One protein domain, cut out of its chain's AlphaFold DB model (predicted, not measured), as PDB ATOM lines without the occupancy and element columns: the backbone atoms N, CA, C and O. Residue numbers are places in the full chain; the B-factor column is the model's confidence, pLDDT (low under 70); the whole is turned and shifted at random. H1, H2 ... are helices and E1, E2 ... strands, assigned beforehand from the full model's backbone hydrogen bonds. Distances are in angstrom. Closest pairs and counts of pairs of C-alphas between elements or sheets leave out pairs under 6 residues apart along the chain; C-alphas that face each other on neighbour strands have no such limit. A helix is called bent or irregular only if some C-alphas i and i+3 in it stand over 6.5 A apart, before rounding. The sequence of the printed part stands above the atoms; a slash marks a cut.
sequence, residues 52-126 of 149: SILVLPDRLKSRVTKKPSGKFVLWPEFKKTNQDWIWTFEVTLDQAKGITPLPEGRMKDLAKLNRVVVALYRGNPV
ATOM      1  N   SER A  52     155.822 169.325 152.014       94.25
ATOM      2  CA  SER A  52     156.393 168.994 153.324       94.25
ATOM      3  C   SER A  52     157.508 167.954 153.246       94.25
ATOM      4  O   SER A  52     158.301 167.847 154.170       94.25
ATOM      5  N   ILE A  53     157.593 167.178 152.162       94.44
ATOM      6  CA  ILE A  53     158.675 166.206 151.967       94.44
ATOM      7  C   ILE A  53     159.876 166.935 151.364       94.44
ATOM      8  O   ILE A  53     159.783 167.450 150.252       94.44
ATOM      9  N   LEU A  54     160.984 166.978 152.103       92.50
ATOM     10  CA  LEU A  54     162.234 167.624 151.692       92.50
ATOM     11  C   LEU A  54     163.125 166.685 150.880       92.50
ATOM     12  O   LEU A  54     163.747 167.101 149.908       92.50
ATOM     13  N   VAL A  55     163.174 165.416 151.286       93.19
ATOM     14  CA  VAL A  55     163.956 164.365 150.631       93.19
ATOM     15  C   VAL A  55     163.073 163.134 150.502       93.19
ATOM     16  O   VAL A  55     162.504 162.667 151.492       93.19
ATOM     17  N   LEU A  56     162.972 162.607 149.283       93.94
ATOM     18  CA  LEU A  56     162.278 161.360 148.981       93.94
ATOM     19  C   LEU A  56     163.226 160.425 148.218       93.94
ATOM     20  O   LEU A  56     163.358 160.565 147.001       93.94
ATOM     21  N   PRO A  57     163.885 159.482 148.912       93.25
ATOM     22  CA  PRO A  57     164.737 158.488 148.269       93.25
ATOM     23  C   PRO A  57     163.932 157.599 147.316       93.25
ATOM     24  O   PRO A  57     162.790 157.242 147.618       93.25
ATOM     25  N   ASP A  58     164.544 157.171 146.209       91.31
ATOM     26  CA  ASP A  58     163.881 156.367 145.170       91.31
ATOM     27  C   ASP A  58     163.236 155.092 145.719       91.31
ATOM     28  O   ASP A  58     162.085 154.783 145.407       91.31
ATOM     29  N   ARG A  59     163.934 154.413 146.635       91.75
ATOM     30  CA  ARG A  59     163.465 153.189 147.301       91.75
ATOM     31  C   ARG A  59     162.169 153.378 148.100       91.75
ATOM     32  O   ARG A  59     161.451 152.411 148.337       91.75
ATOM     33  N   LEU A  60     161.872 154.601 148.542       91.81
ATOM     34  CA  LEU A  60     160.713 154.917 149.381       91.81
ATOM     35  C   LEU A  60     159.618 155.675 148.615       91.81
ATOM     36  O   LEU A  60     158.563 155.944 149.190       91.81
ATOM     37  N   LYS A  61     159.806 155.963 147.316       90.50
ATOM     38  CA  LYS A  61     158.804 156.641 146.471       90.50
ATOM     39  C   LYS A  61     157.459 155.918 146.443       90.50
ATOM     40  O   LYS A  61     156.426 156.576 146.458       90.50
ATOM     41  N   SER A  62     157.458 154.584 146.465       91.88
ATOM     42  CA  SER A  62     156.234 153.769 146.462       91.88
ATOM     43  C   SER A  62     155.345 153.978 147.693       91.88
ATOM     44  O   SER A  62     154.144 153.730 147.628       91.88
ATOM     45  N   ARG A  63     155.911 154.465 148.805       91.50
ATOM     46  CA  ARG A  63     155.180 154.764 150.046       91.50
ATOM     47  C   ARG A  63     154.466 156.111 150.001       91.50
ATOM     48  O   ARG A  63     153.608 156.366 150.837       91.50
ATOM     49  N   VAL A  64     154.816 156.984 149.057       92.00
ATOM     50  CA  VAL A  64     154.174 158.289 148.878       92.00
ATOM     51  C   VAL A  64     153.248 158.198 147.676       92.00
ATOM     52  O   VAL A  64     153.687 158.158 146.528       92.00
ATOM     53  N   THR A  65     151.946 158.157 147.929       89.56
ATOM     54  CA  THR A  65     150.936 157.893 146.904       89.56
ATOM     55  C   THR A  65     149.938 159.045 146.796       89.56
ATOM     56  O   THR A  65     149.889 159.970 147.609       89.56
ATOM     57  N   LYS A  66     149.124 159.007 145.736       85.75
ATOM     58  CA  LYS A  66     147.970 159.906 145.563       85.75
ATOM     59  C   LYS A  66     146.658 159.284 146.042       85.75
ATOM     60  O   LYS A  66     145.660 159.990 146.149       85.75
ATOM     61  N   LYS A  67     146.642 157.969 146.272       87.44
ATOM     62  CA  LYS A  67     145.455 157.209 146.667       87.44
ATOM     63  C   LYS A  67     145.659 156.690 148.093       87.44
ATOM     64  O   LYS A  67     146.643 155.979 148.308       87.44
ATOM     65  N   PRO A  68     144.782 157.041 149.047       88.81
ATOM     66  CA  PRO A  68     144.857 156.489 150.390       88.81
ATOM     67  C   PRO A  68     144.588 154.990 150.354       88.81
ATOM     68  O   PRO A  68     143.829 154.507 149.514       88.81
ATOM     69  N   SER A  69     145.237 154.268 151.258       90.75
ATOM     70  CA  SER A  69     145.097 152.827 151.395       90.75
ATOM     71  C   SER A  69     145.201 152.474 152.868       90.75
ATOM     72  O   SER A  69     146.197 152.811 153.503       90.75
ATOM     73  N   GLY A  70     144.208 151.744 153.372       91.69
ATOM     74  CA  GLY A  70     144.177 151.300 154.759       91.69
ATOM     75  C   GLY A  70     143.533 152.297 155.725       91.69
ATOM     76  O   GLY A  70     142.675 153.096 155.342       91.69
ATOM     77  N   LYS A  71     143.907 152.193 157.002       93.81
ATOM     78  CA  LYS A  71     143.354 152.992 158.097       93.81
ATOM     79  C   LYS A  71     144.035 154.355 158.167       93.81
ATOM     80  O   LYS A  71     145.258 154.446 158.222       93.81
ATOM     81  N   PHE A  72     143.236 155.417 158.243       94.50
ATOM     82  CA  PHE A  72     143.769 156.751 158.495       94.50
ATOM     83  C   PHE A  72     144.288 156.866 159.931       94.50
ATOM     84  O   PHE A  72     143.567 156.552 160.879       94.50
ATOM     85  N   VAL A  73     145.510 157.371 160.075       95.19
ATOM     86  CA  VAL A  73     146.145 157.667 161.361       95.19
ATOM     87  C   VAL A  73     146.740 159.074 161.359       95.19
ATOM     88  O   VAL A  73     147.174 159.610 160.329       95.19
ATOM     89  N   LEU A  74     146.761 159.694 162.538       93.56
ATOM     90  CA  LEU A  74     147.319 161.031 162.703       93.56
ATOM     91  C   LEU A  74     148.845 160.994 162.587       93.56
ATOM     92  O   LEU A  74     149.498 160.012 162.941       93.56
ATOM     93  N   TRP A  75     149.429 162.101 162.125       93.31
ATOM     94  CA  TRP A  75     150.874 162.210 161.927       93.31
ATOM     95  C   TRP A  75     151.723 161.791 163.144       93.31
ATOM     96  O   TRP A  75     152.691 161.057 162.942       93.31
ATOM     97  N   PRO A  76     151.412 162.189 164.397       92.69
ATOM     98  CA  PRO A  76     152.229 161.802 165.548       92.69
ATOM     99  C   PRO A  76     152.281 160.286 165.771       92.69
ATOM    100  O   PRO A  76     153.330 159.757 166.139       92.69
ATOM    101  N   GLU A  77     151.170 159.590 165.527       93.38
ATOM    102  CA  GLU A  77     151.068 158.133 165.651       93.38
ATOM    103  C   GLU A  77     151.813 157.445 164.508       93.38
ATOM    104  O   GLU A  77     152.683 156.612 164.758       93.38
ATOM    105  N   PHE A  78     151.573 157.887 163.270       94.19
ATOM    106  CA  PHE A  78     152.260 157.379 162.082       94.19
ATOM    107  C   PHE A  78     153.782 157.548 162.182       94.19
ATOM    108  O   PHE A  78     154.555 156.632 161.912       94.19
ATOM    109  N   LYS A  79     154.242 158.720 162.636       93.56
ATOM    110  CA  LYS A  79     155.666 158.983 162.862       93.56
ATOM    111  C   LYS A  79     156.235 158.015 163.896       93.56
ATOM    112  O   LYS A  79     157.323 157.495 163.672       93.56
ATOM    113  N   LYS A  80     155.545 157.788 165.022       93.00
ATOM    114  CA  LYS A  80     156.018 156.892 166.094       93.00
ATOM    115  C   LYS A  80     156.232 155.463 165.598       93.00
ATOM    116  O   LYS A  80     157.232 154.860 165.962       93.00
ATOM    117  N   THR A  81     155.351 154.948 164.745       92.75
ATOM    118  CA  THR A  81     155.456 153.577 164.224       92.75
ATOM    119  C   THR A  81     156.437 153.441 163.055       92.75
ATOM    120  O   THR A  81     156.765 152.320 162.666       92.75
ATOM    121  N   ASN A  82     156.902 154.545 162.456       93.88
ATOM    122  CA  ASN A  82     157.683 154.551 161.207       93.88
ATOM    123  C   ASN A  82     159.015 155.328 161.299       93.88
ATOM    124  O   ASN A  82     159.528 155.830 160.296       93.88
ATOM    125  N   GLN A  83     159.590 155.443 162.501       92.25
ATOM    126  CA  GLN A  83     160.858 156.158 162.748       92.25
ATOM    127  C   GLN A  83     162.085 155.504 162.087       92.25
ATOM    128  O   GLN A  83     163.140 156.127 161.958       92.25
ATOM    129  N   ASP A  84     161.956 154.247 161.662       93.12
ATOM    130  CA  ASP A  84     162.993 153.483 160.975       93.12
ATOM    131  C   ASP A  84     163.332 154.077 159.600       93.12
ATOM    132  O   ASP A  84     164.505 154.128 159.222       93.12
ATOM    133  N   TRP A  85     162.332 154.599 158.880       93.44
ATOM    134  CA  TRP A  85     162.511 155.160 157.537       93.44
ATOM    135  C   TRP A  85     162.037 156.611 157.376       93.44
ATOM    136  O   TRP A  85     162.317 157.219 156.341       93.44
ATOM    137  N   ILE A  86     161.363 157.187 158.376       94.44
ATOM    138  CA  ILE A  86     160.981 158.605 158.403       94.44
ATOM    139  C   ILE A  86     161.958 159.387 159.273       94.44
ATOM    140  O   ILE A  86     162.202 159.060 160.432       94.44
ATOM    141  N   TRP A  87     162.465 160.480 158.719       95.12
ATOM    142  CA  TRP A  87     163.219 161.489 159.440       95.12
ATOM    143  C   TRP A  87     162.447 162.807 159.465       95.12
ATOM    144  O   TRP A  87     161.692 163.127 158.547       95.12
ATOM    145  N   THR A  88     162.643 163.593 160.518       94.31
ATOM    146  CA  THR A  88     161.973 164.886 160.674       94.31
ATOM    147  C   THR A  88     162.986 166.005 160.755       94.31
ATOM    148  O   THR A  88     163.968 165.895 161.487       94.31
ATOM    149  N   PHE A  89     162.735 167.082 160.023       94.62
ATOM    150  CA  PHE A  89     163.579 168.265 160.012       94.62
ATOM    151  C   PHE A  89     162.758 169.474 160.442       94.62
ATOM    152  O   PHE A  89     161.782 169.830 159.782       94.62
ATOM    153  N   GLU A  90     163.137 170.079 161.562       94.69
ATOM    154  CA  GLU A  90     162.461 171.270 162.064       94.69
ATOM    155  C   GLU A  90     162.868 172.480 161.217       94.69
ATOM    156  O   GLU A  90     164.056 172.750 161.029       94.69
ATOM    157  N   VAL A  91     161.875 173.193 160.694       94.06
ATOM    158  CA  VAL A  91     162.062 174.416 159.915       94.06
ATOM    159  C   VAL A  91     161.488 175.604 160.666       94.06
ATOM    160  O   VAL A  91     160.506 175.497 161.395       94.06
ATOM    161  N   THR A  92     162.077 176.773 160.456       93.38
ATOM    162  CA  THR A  92     161.500 178.034 160.933       93.38
ATOM    163  C   THR A  92     160.329 178.467 160.049       93.38
ATOM    164  O   THR A  92     160.204 178.046 158.894       93.38
ATOM    165  N   LEU A  93     159.476 179.354 160.566       90.75
ATOM    166  CA  LEU A  93     158.362 179.906 159.794       90.75
ATOM    167  C   LEU A  93     158.847 180.650 158.537       90.75
ATOM    168  O   LEU A  93     158.226 180.537 157.481       90.75
ATOM    169  N   ASP A  94     159.971 181.359 158.628       91.00
ATOM    170  CA  ASP A  94     160.557 182.092 157.501       91.00
ATOM    171  C   ASP A  94     161.106 181.149 156.431       91.00
ATOM    172  O   ASP A  94     160.933 181.399 155.236       91.00
ATOM    173  N   GLN A  95     161.690 180.019 156.842       91.31
ATOM    174  CA  GLN A  95     162.087 178.956 155.918       91.31
ATOM    175  C   GLN A  95     160.879 178.304 155.249       91.31
ATOM    176  O   GLN A  95     160.864 178.146 154.031       91.31
ATOM    177  N   ALA A  96     159.830 177.982 156.012       91.00
ATOM    178  CA  ALA A  96     158.600 177.414 155.463       91.00
ATOM    179  C   ALA A  96     157.940 178.352 154.433       91.00
ATOM    180  O   ALA A  96     157.482 177.908 153.378       91.00
ATOM    181  N   LYS A  97     157.961 179.667 154.691       89.94
ATOM    182  CA  LYS A  97     157.480 180.710 153.769       89.94
ATOM    183  C   LYS A  97     158.391 180.945 152.556       89.94
ATOM    184  O   LYS A  97     157.998 181.691 151.657       89.94
ATOM    185  N   GLY A  98     159.582 180.342 152.516       88.19
ATOM    186  CA  GLY A  98     160.579 180.574 151.469       88.19
ATOM    187  C   GLY A  98     161.213 181.970 151.526       88.19
ATOM    188  O   GLY A  98     161.693 182.462 150.508       88.19
ATOM    189  N   ILE A  99     161.178 182.639 152.683       87.94
ATOM    190  CA  ILE A  99     161.875 183.916 152.914       87.94
ATOM    191  C   ILE A  99     163.370 183.641 153.091       87.94
ATOM    192  O   ILE A  99     164.205 184.267 152.441       87.94
ATOM    193  N   THR A 100     163.686 182.652 153.926       89.00
ATOM    194  CA  THR A 100     165.054 182.208 154.204       89.00
ATOM    195  C   THR A 100     165.278 180.839 153.563       89.00
ATOM    196  O   THR A 100     164.435 179.955 153.721       89.00
ATOM    197  N   PRO A 101     166.387 180.608 152.840       88.19
ATOM    198  CA  PRO A 101     166.674 179.292 152.282       88.19
ATOM    199  C   PRO A 101     166.950 178.254 153.382       88.19
ATOM    200  O   PRO A 101     167.390 178.576 154.489       88.19
ATOM    201  N   LEU A 102     166.706 176.981 153.064       88.25
ATOM    202  CA  LEU A 102     167.155 175.877 153.910       88.25
ATOM    203  C   LEU A 102     168.687 175.763 153.829       88.25
ATOM    204  O   LEU A 102     169.232 175.901 152.732       88.25
ATOM    205  N   PRO A 103     169.394 175.483 154.939       88.38
ATOM    206  CA  PRO A 103     170.846 175.357 154.913       88.38
ATOM    207  C   PRO A 103     171.281 174.216 153.985       88.38
ATOM    208  O   PRO A 103     170.956 173.052 154.231       88.38
ATOM    209  N   GLU A 104     172.041 174.528 152.937       86.75
ATOM    210  CA  GLU A 104     172.430 173.540 151.923       86.75
ATOM    211  C   GLU A 104     173.254 172.386 152.500       86.75
ATOM    212  O   GLU A 104     173.061 171.236 152.104       86.75
ATOM    213  N   GLY A 105     174.128 172.664 153.475       88.38
ATOM    214  CA  GLY A 105     174.895 171.629 154.176       88.38
ATOM    215  C   GLY A 105     173.982 170.597 154.842       88.38
ATOM    216  O   GLY A 105     174.114 169.400 154.598       88.38
ATOM    217  N   ARG A 106     172.957 171.066 155.568       88.25
ATOM    218  CA  ARG A 106     171.951 170.192 156.192       88.25
ATOM    219  C   ARG A 106     171.186 169.391 155.143       88.25
ATOM    220  O   ARG A 106     170.978 168.200 155.335       88.25
ATOM    221  N   MET A 107     170.787 170.012 154.032       89.56
ATOM    222  CA  MET A 107     170.066 169.323 152.955       89.56
ATOM    223  C   MET A 107     170.897 168.199 152.322       89.56
ATOM    224  O   MET A 107     170.361 167.122 152.059       89.56
ATOM    225  N   LYS A 108     172.206 168.410 152.131       89.31
ATOM    226  CA  LYS A 108     173.127 167.377 151.632       89.31
ATOM    227  C   LYS A 108     173.246 166.206 152.604       89.31
ATOM    228  O   LYS A 108     173.233 165.059 152.170       89.31
ATOM    229  N   ASP A 109     173.318 166.474 153.902       91.56
ATOM    230  CA  ASP A 109     173.395 165.412 154.908       91.56
ATOM    231  C   ASP A 109     172.081 164.634 155.015       91.56
ATOM    232  O   ASP A 109     172.085 163.406 155.055       91.56
ATOM    233  N   LEU A 110     170.948 165.334 154.952       90.50
ATOM    234  CA  LEU A 110     169.615 164.734 154.917       90.50
ATOM    235  C   LEU A 110     169.419 163.821 153.698       90.50
ATOM    236  O   LEU A 110     168.812 162.758 153.823       90.50
ATOM    237  N   ALA A 111     169.964 164.198 152.536       88.88
ATOM    238  CA  ALA A 111     169.915 163.379 151.328       88.88
ATOM    239  C   ALA A 111     170.661 162.039 151.479       88.88
ATOM    240  O   ALA A 111     170.239 161.037 150.906       88.88
ATOM    241  N   LYS A 112     171.724 161.992 152.293       90.81
ATOM    242  CA  LYS A 112     172.519 160.773 152.538       90.81
ATOM    243  C   LYS A 112     171.832 159.771 153.468       90.81
ATOM    244  O   LYS A 112     172.196 158.599 153.464       90.81
ATOM    245  N   LEU A 113     170.840 160.198 154.255       87.06
ATOM    246  CA  LEU A 113     170.193 159.343 155.258       87.06
ATOM    247  C   LEU A 113     169.382 158.188 154.648       87.06
ATOM    248  O   LEU A 113     169.018 157.273 155.381       87.06
ATOM    249  N   ASN A 114     169.079 158.213 153.341       89.88
ATOM    250  CA  ASN A 114     168.214 157.231 152.666       89.88
ATOM    251  C   ASN A 114     166.846 157.042 153.355       89.88
ATOM    252  O   ASN A 114     166.222 155.983 153.271       89.88
ATOM    253  N   ARG A 115     166.360 158.097 154.017       94.25
ATOM    254  CA  ARG A 115     165.072 158.166 154.715       94.25
ATOM    255  C   ARG A 115     164.192 159.241 154.093       94.25
ATOM    256  O   ARG A 115     164.694 160.181 153.478       94.25
ATOM    257  N   VAL A 116     162.878 159.115 154.259       94.38
ATOM    258  CA  VAL A 116     161.952 160.187 153.879       94.38
ATOM    259  C   VAL A 116     162.067 161.299 154.905       94.38
ATOM    260  O   VAL A 116     161.782 161.081 156.078       94.38
ATOM    261  N   VAL A 117     162.474 162.486 154.468       94.75
ATOM    262  CA  VAL A 117     162.631 163.640 155.356       94.75
ATOM    263  C   VAL A 117     161.406 164.532 155.242       94.75
ATOM    264  O   VAL A 117     161.120 165.058 154.166       94.75
ATOM    265  N   VAL A 118     160.708 164.733 156.358       96.00
ATOM    266  CA  VAL A 118     159.523 165.593 156.448       96.00
ATOM    267  C   VAL A 118     159.850 166.863 157.233       96.00
ATOM    268  O   VAL A 118     160.394 166.797 158.336       96.00
ATOM    269  N   ALA A 119     159.508 168.016 156.663       95.88
ATOM    270  CA  ALA A 119     159.608 169.321 157.295       95.88
ATOM    271  C   ALA A 119     158.520 169.495 158.356       95.88
ATOM    272  O   ALA A 119     157.329 169.353 158.059       95.88
ATOM    273  N   LEU A 120     158.931 169.836 159.574       95.88
ATOM    274  CA  LEU A 120     158.042 170.119 160.692       95.88
ATOM    275  C   LEU A 120     158.186 171.568 161.158       95.88
ATOM    276  O   LEU A 120     159.269 172.140 161.102       95.88
ATOM    277  N   TYR A 121     157.088 172.129 161.651       94.44
ATOM    278  CA  TYR A 121     157.084 173.335 162.466       94.44
ATOM    279  C   TYR A 121     156.271 173.059 163.729       94.44
ATOM    280  O   TYR A 121     155.097 172.685 163.658       94.44
ATOM    281  N   ARG A 122     156.903 173.207 164.894       91.50
ATOM    282  CA  ARG A 122     156.347 172.868 166.211       91.50
ATOM    283  C   ARG A 122     155.790 171.442 166.248       91.50
ATOM    284  O   ARG A 122     154.681 171.209 166.723       91.50
ATOM    285  N   GLY A 123     156.530 170.492 165.671       88.62
ATOM    286  CA  GLY A 123     156.151 169.076 165.636       88.62
ATOM    287  C   GLY A 123     155.090 168.691 164.596       88.62
ATOM    288  O   GLY A 123     154.802 167.502 164.447       88.62
ATOM    289  N   ASN A 124     154.546 169.653 163.842       92.38
ATOM    290  CA  ASN A 124     153.511 169.414 162.836       92.38
ATOM    291  C   ASN A 124     154.067 169.546 161.409       92.38
ATOM    292  O   ASN A 124     154.835 170.475 161.156       92.38
ATOM    293  N   PRO A 125     153.687 168.667 160.462       94.75
ATOM    294  CA  PRO A 125     154.120 168.770 159.074       94.75
ATOM    295  C   PRO A 125     153.705 170.098 158.454       94.75
ATOM    296  O   PRO A 125     152.532 170.465 158.492       94.75
ATOM    297  N   VAL A 126     154.666 170.807 157.864       94.75
ATOM    298  CA  VAL A 126     154.445 172.126 157.259       94.75
ATOM    299  C   VAL A 126     154.933 172.142 155.819       94.75
ATOM    300  O   VAL A 126     155.899 171.465 155.465       94.75
TER     301      VAL A 126
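AT A GLANCE: This is residues 52 to 126 of the 149 residues of an uncharacterized protein of Akkermansiaceae bacterium (UniProt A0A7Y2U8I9). A small three-stranded sheet, E1 E3 E2, stands in the middle of the domain with helix H4 over one of its faces, while the short helices H1, H2 and H3 only graze it. Residues 65 to 74 stick out as a free loop. The printed part has 75 residues, with four named helices and three named strands in the order E1 H1 H2 E2 H3 H4 E3; the sheet is mixed, and the class is mixed, helices and strands. The whole is compact, with a radius of gyration of the C-alphas of 13.0 A, yet elongated in outline, spanning 37 by 24 by 22 A.

IN THESE COORDINATES: Begin with the sheet's inner strand, E3, residues 116 to 121: find C-alpha 116 at (161.952, 160.187, 153.879) and follow the strand 16.4 A to C-alpha 121 at (157.084, 173.335, 162.466). Its neighbours are E1, residues 53 to 55, 5.8 A long, and E2, residues 86 to 90, 13.3 A long. For H4, residues 104 to 112, look from C-alpha 104 at (172.430, 173.540, 151.923) along 12.8 A. H1, residues 58 to 63, is 10.1 A long and irregular, with C-alphas 59 and 62 lying 7.3 A apart. H2, residues 75 to 81, is 10.0 A long, and H3, residues 93 to 96, is 5.0 A long.

HOW THE PARTS SIT: Beside E3 you find E2, parallel at 32 degrees, with N 87 and O 116 2.8 A apart, within hydrogen-bond range. On the other side of E3 runs E1, antiparallel at 133 degrees, with N 54 and O 117 2.8 A apart, also within range. E2, H3, H4 and E3 make a strand-helix-strand unit, two parallel neighbour strands with helices between, and its crossover is right-handed. H4 is on the sheet at a height of 8.9 A and runs slantwise to the strands, at 40 degrees to E1 on the local plane. It only just lies over E1 and E3, with 3 of its 9 C-alphas falling on each; its closest C-alphas to E1 are those of Ala 111 and Val 55, 6.1 A apart. H1, H2 and H3 only graze the sheet; the closest C-alphas of H2 and E2, for instance, are those of Lys 79 and Ile 86, 6.9 A apart. No helix touches another. In H2 and H4 every O i to N i+4 pair is within hydrogen-bond range; in H1 it is 0 of 2, with 2 of 3 O i to N i+3 pairs within range, and H3 is too short for an O i to N i+4 pair.

THE WHOLE: Look for the two C-alphas farthest apart at Gly 70 and Thr 100, 37.3 A. Without the free loop the body spans 31 by 25 by 16 A. The link from H1 to H2, 11 residues, is long. Just after E3, residues 124 to 125 pair antiparallel with its residues 120 to 121. The printed part has no cut, its mean pLDDT is 91.9, and no printed residue is under 70.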